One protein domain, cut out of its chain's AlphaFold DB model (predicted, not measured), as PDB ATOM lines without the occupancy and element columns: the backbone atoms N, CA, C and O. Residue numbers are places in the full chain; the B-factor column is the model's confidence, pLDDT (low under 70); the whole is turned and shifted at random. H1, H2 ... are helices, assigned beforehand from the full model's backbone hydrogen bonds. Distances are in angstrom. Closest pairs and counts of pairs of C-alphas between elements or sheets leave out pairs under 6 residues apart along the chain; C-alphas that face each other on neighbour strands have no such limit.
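What this domain is: This is residues 346 to 486 of the 495 residues of the protein "HEPN_Apea domain-containing protein" of Deltaproteobacteria bacterium (UniProt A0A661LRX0). Long helix H6 runs nearly the whole length of the domain; hairpin H2 and H3 lies beside it, making a three-helix bundle, while hairpin H4 and H5 crosses it and H1 lies across it near residue 481. The 141 printed residues hold six named helices, H1 to H6 in order, and no named strand: all helix. The whole is compact, radius of gyration of the C-alphas 15.7 A, spans 48 by 35 by 32 A.

How they stand to each other: H6, residues 456 to 486, is the hub. H3, residues 386 to 401, touches its residues 459 to 473 alone at a shallow tilt of 27 degrees, the same way; the closest C-alphas, Leu 390 and Leu 462, are 5.8 A apart. H2, residues 365 to 381, forms a hairpin with H3; H4, residues 411 to 422, forms one with H5, residues 426 to 448. H1, residues 346 to 360, is apart from H3. Every O i to N i+4 pair is within hydrogen-bond range in H1 to H5, 24 of 27 in H6.

Where its parts are: H6 measures 46.9 A, from C-alpha 456 at (233.060, 264.139, 301.544) to C-alpha 486 at (236.944, 279.017, 345.868).

The domain as a whole: The printed part has no cut and no long link. Residues 346 to 360 are among 37 with pLDDT under 70.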
ATOM      1  N   MET A 346     252.609 262.926 340.249       38.12
ATOM      2  CA  MET A 346     251.565 262.159 340.935       38.12
ATOM      3  C   MET A 346     250.543 263.068 341.629       38.12
ATOM      4  O   MET A 346     249.360 262.744 341.645       38.12
ATOM      5  N   ASP A 347     250.976 264.210 342.164       42.34
ATOM      6  CA  ASP A 347     250.090 265.203 342.779       42.34
ATOM      7  C   ASP A 347     249.280 265.930 341.703       42.34
ATOM      8  O   ASP A 347     248.082 266.114 341.859       42.34
ATOM      9  N   ILE A 348     249.886 266.222 340.548       43.19
ATOM     10  CA  ILE A 348     249.184 266.803 339.391       43.19
ATOM     11  C   ILE A 348     248.131 265.829 338.835       43.19
ATOM     12  O   ILE A 348     247.038 266.246 338.450       43.19
ATOM     13  N   LEU A 349     248.441 264.529 338.770       41.47
ATOM     14  CA  LEU A 349     247.493 263.501 338.333       41.47
ATOM     15  C   LEU A 349     246.387 263.279 339.359       41.47
ATOM     16  O   LEU A 349     245.227 263.220 338.964       41.47
ATOM     17  N   LYS A 350     246.722 263.201 340.651       46.22
ATOM     18  CA  LYS A 350     245.727 263.163 341.727       46.22
ATOM     19  C   LYS A 350     244.814 264.376 341.658       46.22
ATOM     20  O   LYS A 350     243.610 264.190 341.687       46.22
ATOM     21  N   ASP A 351     245.352 265.576 341.464       48.78
ATOM     22  CA  ASP A 351     244.555 266.794 341.306       48.78
ATOM     23  C   ASP A 351     243.610 266.677 340.098       48.78
ATOM     24  O   ASP A 351     242.421 266.957 340.215       48.78
ATOM     25  N   LYS A 352     244.084 266.175 338.950       45.50
ATOM     26  CA  LYS A 352     243.234 265.950 337.764       45.50
ATOM     27  C   LYS A 352     242.163 264.875 337.975       45.50
ATOM     28  O   LYS A 352     241.029 265.079 337.554       45.50
ATOM     29  N   PHE A 353     242.499 263.752 338.611       48.75
ATOM     30  CA  PHE A 353     241.534 262.700 338.939       48.75
ATOM     31  C   PHE A 353     240.522 263.185 339.967       48.75
ATOM     32  O   PHE A 353     239.339 262.955 339.776       48.75
ATOM     33  N   ASN A 354     240.954 263.932 340.982       58.31
ATOM     34  CA  ASN A 354     240.077 264.529 341.982       58.31
ATOM     35  C   ASN A 354     239.075 265.486 341.338       58.31
ATOM     36  O   ASN A 354     237.913 265.472 341.710       58.31
ATOM     37  N   VAL A 355     239.481 266.273 340.338       53.41
ATOM     38  CA  VAL A 355     238.542 267.114 339.578       53.41
ATOM     39  C   VAL A 355     237.487 266.269 338.875       53.41
ATOM     40  O   VAL A 355     236.310 266.611 338.926       53.41
ATOM     41  N   ILE A 356     237.887 265.167 338.241       57.22
ATOM     42  CA  ILE A 356     236.954 264.265 337.557       57.22
ATOM     43  C   ILE A 356     236.029 263.582 338.569       57.22
ATOM     44  O   ILE A 356     234.823 263.590 338.364       57.22
ATOM     45  N   THR A 357     236.561 263.054 339.671       58.56
ATOM     46  CA  THR A 357     235.782 262.449 340.759       58.56
ATOM     47  C   THR A 357     234.788 263.451 341.342       58.56
ATOM     48  O   THR A 357     233.608 263.148 341.432       58.56
ATOM     49  N   ASN A 358     235.215 264.689 341.606       68.00
ATOM     50  CA  ASN A 358     234.339 265.758 342.091       68.00
ATOM     51  C   ASN A 358     233.237 266.127 341.092       68.00
ATOM     52  O   ASN A 358     232.169 266.557 341.507       68.00
ATOM     53  N   ILE A 359     233.491 266.019 339.785       65.44
ATOM     54  CA  ILE A 359     232.454 266.208 338.767       65.44
ATOM     55  C   ILE A 359     231.498 265.017 338.786       65.44
ATOM     56  O   ILE A 359     230.295 265.230 338.807       65.44
ATOM     57  N   LEU A 360     232.009 263.780 338.800       59.09
ATOM     58  CA  LEU A 360     231.205 262.552 338.789       59.09
ATOM     59  C   LEU A 360     230.288 262.435 340.015       59.09
ATOM     60  O   LEU A 360     229.129 262.052 339.853       59.09
ATOM     61  N   ASP A 361     230.787 262.828 341.185       72.75
ATOM     62  CA  ASP A 361     230.077 262.767 342.464       72.75
ATOM     63  C   ASP A 361     229.183 263.995 342.723       72.75
ATOM     64  O   ASP A 361     228.392 263.986 343.665       72.75
ATOM     65  N   SER A 362     229.307 265.068 341.931       70.94
ATOM     66  CA  SER A 362     228.485 266.273 342.097       70.94
ATOM     67  C   SER A 362     227.165 266.161 341.346       70.94
ATOM     68  O   SER A 362     227.152 265.859 340.155       70.94
ATOM     69  N   ASP A 363     226.071 266.501 342.021       81.50
ATOM     70  CA  ASP A 363     224.728 266.598 341.435       81.50
ATOM     71  C   ASP A 363     224.392 268.027 340.956       81.50
ATOM     72  O   ASP A 363     223.231 268.347 340.688       81.50
ATOM     73  N   ASP A 364     225.373 268.938 340.906       86.25
ATOM     74  CA  ASP A 364     225.114 270.304 340.453       86.25
ATOM     75  C   ASP A 364     224.873 270.387 338.936       86.25
ATOM     76  O   ASP A 364     225.399 269.611 338.138       86.25
ATOM     77  N   GLU A 365     224.070 271.375 338.531       82.81
ATOM     78  CA  GLU A 365     223.618 271.559 337.144       82.81
ATOM     79  C   GLU A 365     224.783 271.708 336.145       82.81
ATOM     80  O   GLU A 365     224.656 271.331 334.979       82.81
ATOM     81  N   TYR A 366     225.929 272.233 336.587       83.94
ATOM     82  CA  TYR A 366     227.104 272.425 335.743       83.94
ATOM     83  C   TYR A 366     227.934 271.136 335.620       83.94
ATOM     84  O   TYR A 366     228.377 270.800 334.520       83.94
ATOM     85  N   ALA A 367     228.074 270.363 336.700       80.50
ATOM     86  CA  ALA A 367     228.651 269.021 336.671       80.50
ATOM     87  C   ALA A 367     227.832 268.070 335.781       80.50
ATOM     88  O   ALA A 367     228.403 267.380 334.935       80.50
ATOM     89  N   GLU A 368     226.500 268.091 335.890       82.44
ATOM     90  CA  GLU A 368     225.597 267.302 335.040       82.44
ATOM     91  C   GLU A 368     225.724 267.664 333.552       82.44
ATOM     92  O   GLU A 368     225.759 266.779 332.694       82.44
ATOM     93  N   ALA A 369     225.898 268.948 333.220       80.00
ATOM     94  CA  ALA A 369     226.158 269.374 331.844       80.00
ATOM     95  C   ALA A 369     227.478 268.801 331.292       80.00
ATOM     96  O   ALA A 369     227.532 268.360 330.137       80.00
ATOM     97  N   ILE A 370     228.533 268.756 332.118       80.50
ATOM     98  CA  ILE A 370     229.830 268.156 331.762       80.50
ATOM     99  C   ILE A 370     229.704 266.635 331.597       80.50
ATOM    100  O   ILE A 370     230.241 266.092 330.623       80.50
ATOM    101  N   LYS A 371     228.983 265.941 332.490       78.44
ATOM    102  CA  LYS A 371     228.725 264.491 332.391       78.44
ATOM    103  C   LYS A 371     227.959 264.156 331.116       78.44
ATOM    104  O   LYS A 371     228.433 263.336 330.332       78.44
ATOM    105  N   ALA A 372     226.852 264.851 330.860       78.25
ATOM    106  CA  ALA A 372     226.038 264.652 329.667       78.25
ATOM    107  C   ALA A 372     226.848 264.899 328.386       78.25
ATOM    108  O   ALA A 372     226.830 264.081 327.467       78.25
ATOM    109  N   ALA A 373     227.619 265.990 328.323       76.81
ATOM    110  CA  ALA A 373     228.476 266.272 327.172       76.81
ATOM    111  C   ALA A 373     229.545 265.187 326.960       76.81
ATOM    112  O   ALA A 373     229.823 264.798 325.824       76.81
ATOM    113  N   SER A 374     230.116 264.677 328.052       73.88
ATOM    114  CA  SER A 374     231.104 263.598 328.021       73.88
ATOM    115  C   SER A 374     230.487 262.283 327.543       73.88
ATOM    116  O   SER A 374     231.068 261.619 326.688       73.88
ATOM    117  N   GLU A 375     229.291 261.929 328.015       66.56
ATOM    118  CA  GLU A 375     228.546 260.746 327.573       66.56
ATOM    119  C   GLU A 375     228.237 260.815 326.072       66.56
ATOM    120  O   GLU A 375     228.606 259.911 325.318       66.56
ATOM    121  N   TRP A 376     227.684 261.934 325.596       72.62
ATOM    122  CA  TRP A 376     227.410 262.143 324.171       72.62
ATOM    123  C   TRP A 376     228.679 262.154 323.312       72.62
ATOM    124  O   TRP A 376     228.671 261.658 322.179       72.62
ATOM    125  N   TYR A 377     229.792 262.668 323.841       74.75
ATOM    126  CA  TYR A 377     231.099 262.568 323.199       74.75
ATOM    127  C   TYR A 377     231.551 261.107 323.060       74.75
ATOM    128  O   TYR A 377     231.914 260.684 321.956       74.75
ATOM    129  N   PHE A 378     231.494 260.320 324.141       58.06
ATOM    130  CA  PHE A 378     231.860 258.901 324.132       58.06
ATOM    131  C   PHE A 378     230.974 258.093 323.189       58.06
ATOM    132  O   PHE A 378     231.473 257.292 322.391       58.06
ATOM    133  N   GLU A 379     229.669 258.338 323.217       56.38
ATOM    134  CA  GLU A 379     228.732 257.722 322.297       56.38
ATOM    135  C   GLU A 379     229.030 258.081 320.837       56.38
ATOM    136  O   GLU A 379     228.994 257.211 319.965       56.38
ATOM    137  N   GLY A 380     229.320 259.353 320.549       64.00
ATOM    138  CA  GLY A 380     229.692 259.816 319.214       64.00
ATOM    139  C   GLY A 380     230.971 259.143 318.725       64.00
ATOM    140  O   GLY A 380     230.995 258.558 317.643       64.00
ATOM    141  N   ALA A 381     232.017 259.133 319.554       59.22
ATOM    142  CA  ALA A 381     233.282 258.463 319.256       59.22
ATOM    143  C   ALA A 381     233.111 256.953 319.004       59.22
ATOM    144  O   ALA A 381     233.811 256.385 318.163       59.22
ATOM    145  N   SER A 382     232.138 256.332 319.675       51.25
ATOM    146  CA  SER A 382     231.795 254.912 319.535       51.25
ATOM    147  C   SER A 382     230.843 254.616 318.368       51.25
ATOM    148  O   SER A 382     230.601 253.455 318.055       51.25
ATOM    149  N   THR A 383     230.305 255.640 317.701       66.94
ATOM    150  CA  THR A 383     229.358 255.476 316.593       66.94
ATOM    151  C   THR A 383     230.105 255.286 315.266       66.94
ATOM    152  O   THR A 383     230.967 256.089 314.902       66.94
ATOM    153  N   GLU A 384     229.772 254.233 314.517       65.44
ATOM    154  CA  GLU A 384     230.372 253.956 313.199       65.44
ATOM    155  C   GLU A 384     229.868 254.922 312.124       65.44
ATOM    156  O   GLU A 384     230.644 255.440 311.325       65.44
ATOM    157  N   ASN A 385     228.570 255.223 312.139       80.50
ATOM    158  CA  ASN A 385     227.963 256.133 311.181       80.50
ATOM    159  C   ASN A 385     228.389 257.588 311.449       80.50
ATOM    160  O   ASN A 385     228.037 258.184 312.469       80.50
ATOM    161  N   GLU A 386     229.103 258.178 310.495       84.31
ATOM    162  CA  GLU A 386     229.661 259.532 310.583       84.31
ATOM    163  C   GLU A 386     228.594 260.624 310.755       84.31
ATOM    164  O   GLU A 386     228.812 261.612 311.454       84.31
ATOM    165  N   THR A 387     227.406 260.422 310.183       85.06
ATOM    166  CA  THR A 387     226.272 261.353 310.307       85.06
ATOM    167  C   THR A 387     225.744 261.376 311.734       85.06
ATOM    168  O   THR A 387     225.598 262.445 312.325       85.06
ATOM    169  N   PHE A 388     225.528 260.203 312.330       82.81
ATOM    170  CA  PHE A 388     225.125 260.108 313.732       82.81
ATOM    171  C   PHE A 388     226.234 260.560 314.683       82.81
ATOM    172  O   PHE A 388     225.935 261.161 315.711       82.81
ATOM    173  N   LYS A 389     227.504 260.352 314.326       87.44
ATOM    174  CA  LYS A 389     228.648 260.878 315.077       87.44
ATOM    175  C   LYS A 389     228.625 262.405 315.147       87.44
ATOM    176  O   LYS A 389     228.731 262.952 316.241       87.44
ATOM    177  N   LEU A 390     228.405 263.087 314.018       89.62
ATOM    178  CA  LEU A 390     228.266 264.545 313.995       89.62
ATOM    179  C   LEU A 390     227.085 265.010 314.857       89.62
ATOM    180  O   LEU A 390     227.239 265.926 315.659       89.62
ATOM    181  N   VAL A 391     225.921 264.366 314.718       89.12
ATOM    182  CA  VAL A 391     224.728 264.709 315.510       89.12
ATOM    183  C   VAL A 391     225.017 264.584 317.005       89.12
ATOM    184  O   VAL A 391     224.719 265.514 317.748       89.12
ATOM    185  N   LYS A 392     225.653 263.495 317.444       84.62
ATOM    186  CA  LYS A 392     226.022 263.282 318.851       84.62
ATOM    187  C   LYS A 392     227.029 264.311 319.360       84.62
ATOM    188  O   LYS A 392     226.849 264.838 320.452       84.62
ATOM    189  N   TYR A 393     228.034 264.678 318.562       91.38
ATOM    190  CA  TYR A 393     228.961 265.752 318.935       91.38
ATOM    191  C   TYR A 393     228.271 267.111 319.058       91.38
ATOM    192  O   TYR A 393     228.589 267.881 319.960       91.38
ATOM    193  N   VAL A 394     227.290 267.404 318.203       91.44
ATOM    194  CA  VAL A 394     226.495 268.630 318.344       91.44
ATOM    195  C   VAL A 394     225.592 268.568 319.574       91.44
ATOM    196  O   VAL A 394     225.491 269.572 320.268       91.44
ATOM    197  N   ILE A 395     224.995 267.416 319.902       88.69
ATOM    198  CA  ILE A 395     224.227 267.250 321.148       88.69
ATOM    199  C   ILE A 395     225.123 267.503 322.369       88.69
ATOM    200  O   ILE A 395     224.709 268.223 323.269       88.69
ATOM    201  N   ALA A 396     226.360 266.997 322.367       87.38
ATOM    202  CA  ALA A 396     227.326 267.252 323.435       87.38
ATOM    203  C   ALA A 396     227.697 268.743 323.563       87.38
ATOM    204  O   ALA A 396     227.791 269.281 324.664       87.38
ATOM    205  N   LEU A 397     227.882 269.440 322.435       90.44
ATOM    206  CA  LEU A 397     228.099 270.891 322.434       90.44
ATOM    207  C   LEU A 397     226.863 271.644 322.954       90.44
ATOM    208  O   LEU A 397     227.005 272.612 323.695       90.44
ATOM    209  N   GLU A 398     225.655 271.210 322.588       90.25
ATOM    210  CA  GLU A 398     224.395 271.805 323.044       90.25
ATOM    211  C   GLU A 398     224.139 271.567 324.535       90.25
ATOM    212  O   GLU A 398     223.646 272.474 325.201       90.25
ATOM    213  N   SER A 399     224.468 270.386 325.070       89.19
ATOM    214  CA  SER A 399     224.296 270.086 326.495       89.19
ATOM    215  C   SER A 399     225.227 270.924 327.363       89.19
ATOM    216  O   SER A 399     224.842 271.318 328.456       89.19
ATOM    217  N   LEU A 400     226.424 271.233 326.857       88.00
ATOM    218  CA  LEU A 400     227.439 271.974 327.599       88.00
ATOM    219  C   LEU A 400     227.281 273.496 327.475       88.00
ATOM    220  O   LEU A 400     227.390 274.221 328.457       88.00
ATOM    221  N   LEU A 401     227.000 273.992 326.266       88.75
ATOM    222  CA  LEU A 401     226.898 275.428 325.976       88.75
ATOM    223  C   LEU A 401     225.463 275.963 326.073       88.75
ATOM    224  O   LEU A 401     225.251 277.175 325.946       88.75
ATOM    225  N   GLY A 402     224.477 275.079 326.228       83.31
ATOM    226  CA  GLY A 402     223.054 275.394 326.296       83.31
ATOM    227  C   GLY A 402     222.640 276.131 327.566       83.31
ATOM    228  O   GLY A 402     223.423 276.378 328.475       83.31
ATOM    229  N   ASP A 403     221.387 276.570 327.601       72.75
ATOM    230  CA  ASP A 403     220.757 277.127 328.796       72.75
ATOM    231  C   ASP A 403     219.467 276.331 329.024       72.75
ATOM    232  O   ASP A 403     218.538 276.476 328.225       72.75
ATOM    233  N   PRO A 404     219.399 275.463 330.046       62.66
ATOM    234  CA  PRO A 404     218.250 274.579 330.259       62.66
ATOM    235  C   PRO A 404     216.948 275.348 330.523       62.66
ATOM    236  O   PRO A 404     215.865 274.792 330.365       62.66
ATOM    237  N   LYS A 405     217.033 276.642 330.871       61.50
ATOM    238  CA  LYS A 405     215.881 277.510 331.164       61.50
ATOM    239  C   LYS A 405     215.391 278.312 329.958       61.50
ATOM    240  O   LYS A 405     214.407 279.041 330.076       61.50
ATOM    241  N   LYS A 406     216.068 278.230 328.809       59.47
ATOM    242  CA  LYS A 406     215.692 278.943 327.579       59.47
ATOM    243  C   LYS A 406     215.652 277.963 326.408       59.47
ATOM    244  O   LYS A 406     216.693 277.593 325.873       59.47
ATOM    245  N   GLU A 407     214.442 277.583 325.998       53.50
ATOM    246  CA  GLU A 407     214.206 276.673 324.863       53.50
ATOM    247  C   GLU A 407     214.666 277.247 323.512       53.50
ATOM    248  O   GLU A 407     214.963 276.484 322.590       53.50
ATOM    249  N   ASP A 408     214.829 278.572 323.404       51.47
ATOM    250  CA  ASP A 408     215.331 279.227 322.195       51.47
ATOM    251  C   ASP A 408     216.847 279.025 322.033       51.47
ATOM    252  O   ASP A 408     217.688 279.859 322.392       51.47
ATOM    253  N   ARG A 409     217.198 277.874 321.452       60.38
ATOM    254  CA  ARG A 409     218.542 277.520 320.973       60.38
ATOM    255  C   ARG A 409     218.881 278.312 319.710       60.38
ATOM    256  O   ARG A 409     218.906 277.783 318.601       60.38
ATOM    257  N   ILE A 410     219.148 279.603 319.869       69.62
ATOM    258  CA  ILE A 410     219.632 280.437 318.768       69.62
ATOM    259  C   ILE A 410     221.095 280.044 318.520       69.62
ATOM    260  O   ILE A 410     221.951 280.318 319.363       69.62
ATOM    261  N   LYS A 411     221.365 279.377 317.386       79.31
ATOM    262  CA  LYS A 411     222.698 279.022 316.842       79.31
ATOM    263  C   LYS A 411     223.767 280.070 317.189       79.31
ATOM    264  O   LYS A 411     224.834 279.720 317.692       79.31
ATOM    265  N   ASP A 412     223.425 281.344 317.011       82.75
ATOM    266  CA  ASP A 412     224.289 282.495 317.268       82.75
ATOM    267  C   ASP A 412     224.774 282.548 318.723       82.75
ATOM    268  O   ASP A 412     225.967 282.691 318.969       82.75
ATOM    269  N   ARG A 413     223.894 282.314 319.704       85.00
ATOM    270  CA  ARG A 413     224.244 282.354 321.133       85.00
ATOM    271  C   ARG A 413     225.187 281.221 321.531       85.00
ATOM    272  O   ARG A 413     226.093 281.442 322.332       85.00
ATOM    273  N   LEU A 414     224.981 280.017 320.993       89.00
ATOM    274  CA  LEU A 414     225.881 278.882 321.239       89.00
ATOM    275  C   LEU A 414     227.251 279.125 320.598       89.00
ATOM    276  O   LEU A 414     228.277 278.905 321.241       89.00
ATOM    277  N   SER A 415     227.262 279.644 319.369       90.69
ATOM    278  CA  SER A 415     228.493 279.977 318.654       90.69
ATOM    279  C   SER A 415     229.286 281.087 319.353       90.69
ATOM    280  O   SER A 415     230.502 280.967 319.498       90.69
ATOM    281  N   ASP A 416     228.604 282.108 319.888       90.06
ATOM    282  CA  ASP A 416     229.218 283.182 320.666       90.06
ATOM    283  C   ASP A 416     229.811 282.637 321.966       90.06
ATOM    284  O   ASP A 416     230.974 282.898 322.266       90.06
ATOM    285  N   ARG A 417     229.061 281.819 322.719       89.69
ATOM    286  CA  ARG A 417     229.577 281.174 323.940       89.69
ATOM    287  C   ARG A 417     230.829 280.352 323.650       89.69
ATOM    288  O   ARG A 417     231.842 280.537 324.322       89.69
ATOM    289  N   CYS A 418     230.792 279.517 322.612       91.31
ATOM    290  CA  CYS A 418     231.940 278.718 322.196       91.31
ATOM    291  C   CYS A 418     233.142 279.599 321.816       91.31
ATOM    292  O   CYS A 418     234.279 279.312 322.197       91.31
ATOM    293  N   ALA A 419     232.901 280.688 321.082       91.94
ATOM    294  CA  ALA A 419     233.936 281.620 320.663       91.94
ATOM    295  C   ALA A 419     234.597 282.318 321.852       91.94
ATOM    296  O   ALA A 419     235.823 282.342 321.930       91.94
ATOM    297  N   TYR A 420     233.816 282.847 322.796       90.25
ATOM    298  CA  TYR A 420     234.352 283.507 323.990       90.25
ATOM    299  C   TYR A 420     235.059 282.541 324.944       90.25
ATOM    300  O   TYR A 420     236.038 282.942 325.573       90.25
ATOM    301  N   LEU A 421     234.608 281.287 325.023       87.75
ATOM    302  CA  LEU A 421     235.237 280.256 325.846       87.75
ATOM    303  C   LEU A 421     236.641 279.881 325.341       87.75
ATOM    304  O   LEU A 421     237.555 279.676 326.142       87.75
ATOM    305  N   LEU A 422     236.817 279.782 324.017       85.00
ATOM    306  CA  LEU A 422     238.042 279.249 323.410       85.00
ATOM    307  C   LEU A 422     238.984 280.309 322.824       85.00
ATOM    308  O   LEU A 422     240.191 280.076 322.765       85.00
ATOM    309  N   GLY A 423     238.463 281.438 322.344       84.38
ATOM    310  CA  GLY A 423     239.241 282.437 321.612       84.38
ATOM    311  C   GLY A 423     239.888 283.482 322.522       84.38
ATOM    312  O   GLY A 423     239.192 284.219 323.232       84.38
ATOM    313  N   ILE A 424     241.215 283.629 322.426       82.50
ATOM    314  CA  ILE A 424     241.979 284.627 323.197       82.50
ATOM    315  C   ILE A 424     242.092 285.980 322.477       82.50
ATOM    316  O   ILE A 424     242.385 286.992 323.109       82.50
ATOM    317  N   SER A 425     241.791 286.033 321.175       85.44
ATOM    318  CA  SER A 425     241.749 287.266 320.376       85.44
ATOM    319  C   SER A 425     240.452 287.397 319.576       85.44
ATOM    320  O   SER A 425     239.772 286.411 319.305       85.44
ATOM    321  N   GLN A 426     240.115 288.613 319.134       84.25
ATOM    322  CA  GLN A 426     238.935 288.851 318.291       84.25
ATOM    323  C   GLN A 426     238.962 288.021 316.995       84.25
ATOM    324  O   GLN A 426     237.936 287.484 316.585       84.25
ATOM    325  N   LYS A 427     240.146 287.865 316.384       88.56
ATOM    326  CA  LYS A 427     240.336 287.059 315.170       88.56
ATOM    327  C   LYS A 427     240.073 285.573 315.423       88.56
ATOM    328  O   LYS A 427     239.435 284.912 314.612       88.56
ATOM    329  N   GLU A 428     240.545 285.047 316.547       84.31
ATOM    330  CA  GLU A 428     240.293 283.652 316.912       84.31
ATOM    331  C   GLU A 428     238.838 283.400 317.282       84.31
ATOM    332  O   GLU A 428     238.283 282.387 316.870       84.31
ATOM    333  N   ARG A 429     238.201 284.330 318.000       88.81
ATOM    334  CA  ARG A 429     236.769 284.250 318.314       88.81
ATOM    335  C   ARG A 429     235.932 284.189 317.042       88.81
ATOM    336  O   ARG A 429     235.064 283.332 316.943       88.81
ATOM    337  N   ALA A 430     236.243 285.030 316.052       91.06
ATOM    338  CA  ALA A 430     235.584 284.989 314.749       91.06
ATOM    339  C   ALA A 430     235.750 283.620 314.068       91.06
ATOM    340  O   ALA A 430     234.767 283.051 313.606       91.06
ATOM    341  N   LYS A 431     236.961 283.048 314.092       91.56
ATOM    342  CA  LYS A 431     237.229 281.722 313.516       91.56
ATOM    343  C   LYS A 431     236.476 280.598 314.238       91.56
ATOM    344  O   LYS A 431     235.901 279.733 313.592       91.56
ATOM    345  N   VAL A 432     236.474 280.596 315.573       91.19
ATOM    346  CA  VAL A 432     235.748 279.589 316.369       91.19
ATOM    347  C   VAL A 432     234.245 279.683 316.113       91.19
ATOM    348  O   VAL A 432     233.594 278.652 315.950       91.19
ATOM    349  N   LYS A 433     233.714 280.908 316.036       93.00
ATOM    350  CA  LYS A 433     232.314 281.166 315.705       93.00
ATOM    351  C   LYS A 433     231.958 280.609 314.326       93.00
ATOM    352  O   LYS A 433     231.033 279.813 314.229       93.00
ATOM    353  N   GLU A 434     232.736 280.947 313.300       94.06
ATOM    354  CA  GLU A 434     232.546 280.466 311.925       94.06
ATOM    355  C   GLU A 434     232.556 278.930 311.846       94.06
ATOM    356  O   GLU A 434     231.634 278.325 311.295       94.06
ATOM    357  N   THR A 435     233.543 278.279 312.473       92.75
ATOM    358  CA  THR A 435     233.612 276.811 312.536       92.75
ATOM    359  C   THR A 435     232.382 276.214 313.228       92.75
ATOM    360  O   THR A 435     231.781 275.272 312.710       92.75
ATOM    361  N   PHE A 436     231.969 276.760 314.378       94.12
ATOM    362  CA  PHE A 436     230.781 276.282 315.093       94.12
ATOM    363  C   PHE A 436     229.516 276.427 314.236       94.12
ATOM    364  O   PHE A 436     228.698 275.509 314.154       94.12
ATOM    365  N   GLU A 437     229.350 277.571 313.575       93.12
ATOM    366  CA  GLU A 437     228.194 277.851 312.733       93.12
ATOM    367  C   GLU A 437     228.099 276.902 311.531       93.12
ATOM    368  O   GLU A 437     226.990 276.466 311.201       93.12
ATOM    369  N   ALA A 438     229.233 276.551 310.916       92.12
ATOM    370  CA  ALA A 438     229.304 275.583 309.823       92.12
ATOM    371  C   ALA A 438     228.897 274.170 310.284       92.12
ATOM    372  O   ALA A 438     228.061 273.517 309.653       92.12
ATOM    373  N   ILE A 439     229.404 273.727 311.441       92.44
ATOM    374  CA  ILE A 439     229.035 272.442 312.059       92.44
ATOM    375  C   ILE A 439     227.526 272.386 312.346       92.44
ATOM    376  O   ILE A 439     226.846 271.408 312.014       92.44
ATOM    377  N   TYR A 440     226.980 273.450 312.941       90.00
ATOM    378  CA  TYR A 440     225.567 273.515 313.313       90.00
ATOM    379  C   TYR A 440     224.642 273.508 312.089       90.00
ATOM    380  O   TYR A 440     223.554 272.925 312.114       90.00
ATOM    381  N   GLU A 441     225.073 274.127 310.987       89.00
ATOM    382  CA  GLU A 441     224.323 274.119 309.735       89.00
ATOM    383  C   GLU A 441     224.184 272.705 309.159       89.00
ATOM    384  O   GLU A 441     223.089 272.329 308.730       89.00
ATOM    385  N   ILE A 442     225.240 271.888 309.211       88.69
ATOM    386  CA  ILE A 442     225.168 270.491 308.767       88.69
ATOM    387  C   ILE A 442     224.183 269.702 309.634       88.69
ATOM    388  O   ILE A 442     223.315 269.013 309.096       88.69
ATOM    389  N   ARG A 443     224.240 269.845 310.965       87.50
ATOM    390  CA  ARG A 443     223.268 269.208 311.873       87.50
ATOM    391  C   ARG A 443     221.833 269.620 311.545       87.50
ATOM    392  O   ARG A 443     220.943 268.772 311.515       87.50
ATOM    393  N   SER A 444     221.606 270.897 311.242       85.06
ATOM    394  CA  SER A 444     220.295 271.390 310.807       85.06
ATOM    395  C   SER A 444     219.843 270.751 309.485       85.06
ATOM    396  O   SER A 444     218.699 270.308 309.370       85.06
ATOM    397  N   LYS A 445     220.745 270.608 308.502       85.00
ATOM    398  CA  LYS A 445     220.463 269.928 307.223       85.00
ATOM    399  C   LYS A 445     220.132 268.440 307.410       85.00
ATOM    400  O   LYS A 445     219.200 267.953 306.769       85.00
ATOM    401  N   ILE A 446     220.838 267.743 308.302       84.62
ATOM    402  CA  ILE A 446     220.584 266.327 308.627       84.62
ATOM    403  C   ILE A 446     219.192 266.153 309.243       84.62
ATOM    404  O   ILE A 446     218.415 265.317 308.788       84.62
ATOM    405  N   ILE A 447     218.855 266.966 310.248       76.62
ATOM    406  CA  ILE A 447     217.623 266.794 311.031       76.62
ATOM    407  C   ILE A 447     216.387 267.318 310.288       76.62
ATOM    408  O   ILE A 447     215.330 266.694 310.346       76.62
ATOM    409  N   HIS A 448     216.496 268.439 309.566       72.94
ATOM    410  CA  HIS A 448     215.331 269.118 308.985       72.94
ATOM    411  C   HIS A 448     215.220 269.015 307.460       72.94
ATOM    412  O   HIS A 448     214.127 269.194 306.925       72.94
ATOM    413  N   ARG A 449     216.308 268.732 306.726       61.03
ATOM    414  CA  ARG A 449     216.319 268.781 305.247       61.03
ATOM    415  C   ARG A 449     216.495 267.419 304.564       61.03
ATOM    416  O   ARG A 449     216.895 267.371 303.407       61.03
ATOM    417  N   ARG A 450     216.143 266.318 305.243       60.28
ATOM    418  CA  ARG A 450     216.182 264.933 304.713       60.28
ATOM    419  C   ARG A 450     217.569 264.476 304.217       60.28
ATOM    420  O   ARG A 450     217.647 263.529 303.439       60.28
ATOM    421  N   ARG A 451     218.665 265.106 304.663       70.94
ATOM    422  CA  ARG A 451     220.026 264.655 304.336       70.94
ATOM    423  C   ARG A 451     220.366 263.442 305.204       70.94
ATOM    424  O   ARG A 451     220.552 263.572 306.408       70.94
ATOM    425  N   THR A 452     220.412 262.255 304.604       66.19
ATOM    426  CA  THR A 452     220.598 260.991 305.341       66.19
ATOM    427  C   THR A 452     222.061 260.626 305.595       66.19
ATOM    428  O   THR A 452     222.315 259.691 306.353       66.19
ATOM    429  N   ARG A 453     223.015 261.299 304.933       79.31
ATOM    430  CA  ARG A 453     224.458 261.029 305.027       79.31
ATOM    431  C   ARG A 453     225.277 262.320 304.956       79.31
ATOM    432  O   ARG A 453     224.807 263.305 304.391       79.31
ATOM    433  N   LEU A 454     226.480 262.290 305.523       82.62
ATOM    434  CA  LEU A 454     227.513 263.295 305.274       82.62
ATOM    435  C   LEU A 454     228.109 263.085 303.881       82.62
ATOM    436  O   LEU A 454     228.234 261.948 303.425       82.62
ATOM    437  N   GLU A 455     228.452 264.181 303.219       81.38
ATOM    438  CA  GLU A 455     229.235 264.195 301.984       81.38
ATOM    439  C   GLU A 455     230.725 264.346 302.315       81.38
ATOM    440  O   GLU A 455     231.088 264.717 303.435       81.38
ATOM    441  N   GLU A 456     231.602 264.070 301.347       75.81
ATOM    442  CA  GLU A 456     233.060 264.139 301.544       75.81
ATOM    443  C   GLU A 456     233.521 265.510 302.066       75.81
ATOM    444  O   GLU A 456     234.404 265.589 302.921       75.81
ATOM    445  N   GLU A 457     232.861 266.582 301.625       77.00
ATOM    446  CA  GLU A 457     233.122 267.957 302.059       77.00
ATOM    447  C   GLU A 457     232.809 268.181 303.555       77.00
ATOM    448  O   GLU A 457     233.449 269.006 304.209       77.00
ATOM    449  N   ASP A 458     231.884 267.410 304.142       84.44
ATOM    450  CA  ASP A 458     231.517 267.530 305.559       84.44
ATOM    451  C   ASP A 458     232.437 266.730 306.495       84.44
ATOM    452  O   ASP A 458     232.440 266.966 307.706       84.44
ATOM    453  N   ILE A 459     233.218 265.772 305.977       84.88
ATOM    454  CA  ILE A 459     234.104 264.923 306.798       84.88
ATOM    455  C   ILE A 459     235.133 265.787 307.534       84.88
ATOM    456  O   ILE A 459     235.475 265.531 308.693       84.88
ATOM    457  N   GLN A 460     235.601 266.853 306.885       87.25
ATOM    458  CA  GLN A 460     236.488 267.823 307.513       87.25
ATOM    459  C   GLN A 460     235.796 268.544 308.680       87.25
ATOM    460  O   GLN A 460     236.376 268.659 309.761       87.25
ATOM    461  N   LEU A 461     234.531 268.937 308.513       87.94
ATOM    462  CA  LEU A 461     233.738 269.575 309.566       87.94
ATOM    463  C   LEU A 461     233.405 268.617 310.714       87.94
ATOM    464  O   LEU A 461     233.353 269.041 311.865       87.94
ATOM    465  N   LEU A 462     233.276 267.314 310.456       89.62
ATOM    466  CA  LEU A 462     233.181 266.296 311.506       89.62
ATOM    467  C   LEU A 462     234.460 266.224 312.357       89.62
ATOM    468  O   LEU A 462     234.386 266.168 313.589       89.62
ATOM    469  N   LYS A 463     235.641 266.252 311.722       88.31
ATOM    470  CA  LYS A 463     236.927 266.307 312.440       88.31
ATOM    471  C   LYS A 463     237.047 267.596 313.255       88.31
ATOM    472  O   LYS A 463     237.546 267.563 314.380       88.31
ATOM    473  N   GLU A 464     236.580 268.715 312.711       89.62
ATOM    474  CA  GLU A 464     236.552 269.999 313.412       89.62
ATOM    475  C   GLU A 464     235.566 270.003 314.580       89.62
ATOM    476  O   GLU A 464     235.934 270.466 315.653       89.62
ATOM    477  N   ALA A 465     234.383 269.401 314.433       89.12
ATOM    478  CA  ALA A 465     233.406 269.250 315.509       89.12
ATOM    479  C   ALA A 465     233.968 268.453 316.684       89.12
ATOM    480  O   ALA A 465     233.829 268.875 317.831       89.12
ATOM    481  N   LYS A 466     234.671 267.349 316.402       89.94
ATOM    482  CA  LYS A 466     235.362 266.566 317.432       89.94
ATOM    483  C   LYS A 466     236.408 267.412 318.166       89.94
ATOM    484  O   LYS A 466     236.355 267.518 319.386       89.94
ATOM    485  N   LYS A 467     237.322 268.050 317.424       86.81
ATOM    486  CA  LYS A 467     238.384 268.898 318.004       86.81
ATOM    487  C   LYS A 467     237.814 270.064 318.809       86.81
ATOM    488  O   LYS A 467     238.392 270.461 319.817       86.81
ATOM    489  N   LEU A 468     236.718 270.651 318.337       87.44
ATOM    490  CA  LEU A 468     236.043 271.748 319.010       87.44
ATOM    491  C   LEU A 468     235.438 271.268 320.331       87.44
ATOM    492  O   LEU A 468     235.717 271.859 321.366       87.44
ATOM    493  N   LEU A 469     234.699 270.158 320.312       88.06
ATOM    494  CA  LEU A 469     234.092 269.556 321.495       88.06
ATOM    495  C   LEU A 469     235.127 269.135 322.549       88.06
ATOM    496  O   LEU A 469     234.956 269.463 323.718       88.06
ATOM    497  N   GLU A 470     236.233 268.499 322.147       81.19
ATOM    498  CA  GLU A 470     237.339 268.149 323.056       81.19
ATOM    499  C   GLU A 470     237.895 269.387 323.777       81.19
ATOM    500  O   GLU A 470     238.133 269.360 324.988       81.19
ATOM    501  N   LYS A 471     238.064 270.498 323.048       80.50
ATOM    502  CA  LYS A 471     238.527 271.770 323.618       80.50
ATOM    503  C   LYS A 471     237.509 272.378 324.576       80.50
ATOM    504  O   LYS A 471     237.916 272.857 325.630       80.50
ATOM    505  N   VAL A 472     236.219 272.356 324.228       82.19
ATOM    506  CA  VAL A 472     235.144 272.869 325.091       82.19
ATOM    507  C   VAL A 472     235.082 272.051 326.383       82.19
ATOM    508  O   VAL A 472     235.239 272.634 327.448       82.19
ATOM    509  N   ILE A 473     234.978 270.717 326.312       79.44
ATOM    510  CA  ILE A 473     234.940 269.837 327.500       79.44
ATOM    511  C   ILE A 473     236.156 270.085 328.398       79.44
ATOM    512  O   ILE A 473     236.014 270.296 329.601       79.44
ATOM    513  N   THR A 474     237.356 270.124 327.814       80.38
ATOM    514  CA  THR A 474     238.588 270.377 328.574       80.38
ATOM    515  C   THR A 474     238.544 271.728 329.286       80.38
ATOM    516  O   THR A 474     238.967 271.836 330.437       80.38
ATOM    517  N   LYS A 475     238.042 272.770 328.613       80.69
ATOM    518  CA  LYS A 475     237.976 274.118 329.177       80.69
ATOM    519  C   LYS A 475     236.945 274.218 330.301       80.69
ATOM    520  O   LYS A 475     237.248 274.831 331.322       80.69
ATOM    521  N   GLU A 476     235.793 273.573 330.160       82.69
ATOM    522  CA  GLU A 476     234.748 273.567 331.192       82.69
ATOM    523  C   GLU A 476     235.186 272.781 332.439       82.69
ATOM    524  O   GLU A 476     235.033 273.267 333.558       82.69
ATOM    525  N   ILE A 477     235.870 271.640 332.273       78.38
ATOM    526  CA  ILE A 477     236.484 270.901 333.395       78.38
ATOM    527  C   ILE A 477     237.488 271.786 334.157       78.38
ATOM    528  O   ILE A 477     237.520 271.792 335.390       78.38
ATOM    529  N   GLN A 478     238.299 272.577 333.442       77.50
ATOM    530  CA  GLN A 478     239.234 273.519 334.069       77.50
ATOM    531  C   GLN A 478     238.509 274.620 334.854       77.50
ATOM    532  O   GLN A 478     238.915 274.940 335.972       77.50
ATOM    533  N   LEU A 479     237.439 275.188 334.292       80.81
ATOM    534  CA  LEU A 479     236.629 276.215 334.951       80.81
ATOM    535  C   LEU A 479     235.891 275.662 336.179       80.81
ATOM    536  O   LEU A 479     235.831 276.328 337.216       80.81
ATOM    537  N   TYR A 480     235.398 274.423 336.110       79.25
ATOM    538  CA  TYR A 480     234.773 273.736 337.241       79.25
ATOM    539  C   TYR A 480     235.746 273.594 338.420       79.25
ATOM    540  O   TYR A 480     235.406 273.921 339.560       79.25
ATOM    541  N   ASN A 481     236.997 273.204 338.145       74.00
ATOM    542  CA  ASN A 481     238.038 273.092 339.168       74.00
ATOM    543  C   ASN A 481     238.362 274.440 339.844       74.00
ATOM    544  O   ASN A 481     238.489 274.527 341.068       74.00
ATOM    545  N   GLN A 482     238.454 275.515 339.056       72.81
ATOM    546  CA  GLN A 482     238.723 276.863 339.571       72.81
ATOM    547  C   GLN A 482     237.589 277.372 340.472       72.81
ATOM    548  O   GLN A 482     237.847 277.973 341.515       72.81
ATOM    549  N   THR A 483     236.342 277.073 340.108       62.34
ATOM    550  CA  THR A 483     235.152 277.498 340.860       62.34
ATOM    551  C   THR A 483     234.981 276.693 342.155       62.34
ATOM    552  O   THR A 483     234.637 277.251 343.197       62.34
ATOM    553  N   SER A 484     235.294 275.395 342.124       54.25
ATOM    554  CA  SER A 484     235.232 274.501 343.291       54.25
ATOM    555  C   SER A 484     236.307 274.822 344.337       54.25
ATOM    556  O   SER A 484     236.053 274.753 345.537       54.25
ATOM    557  N   SER A 485     237.485 275.273 343.893       41.75
ATOM    558  CA  SER A 485     238.592 275.682 344.771       41.75
ATOM    559  C   SER A 485     238.298 276.960 345.579       41.75
ATOM    560  O   SER A 485     238.920 277.183 346.614       41.75
ATOM    561  N   HIS A 486     237.352 277.803 345.143       39.34
ATOM    562  CA  HIS A 486     236.944 279.017 345.868       39.34
ATOM    563  C   HIS A 486     235.899 278.767 346.970       39.34
ATOM    564  O   HIS A 486     235.837 279.554 347.910       39.34
TER     565      HIS A 486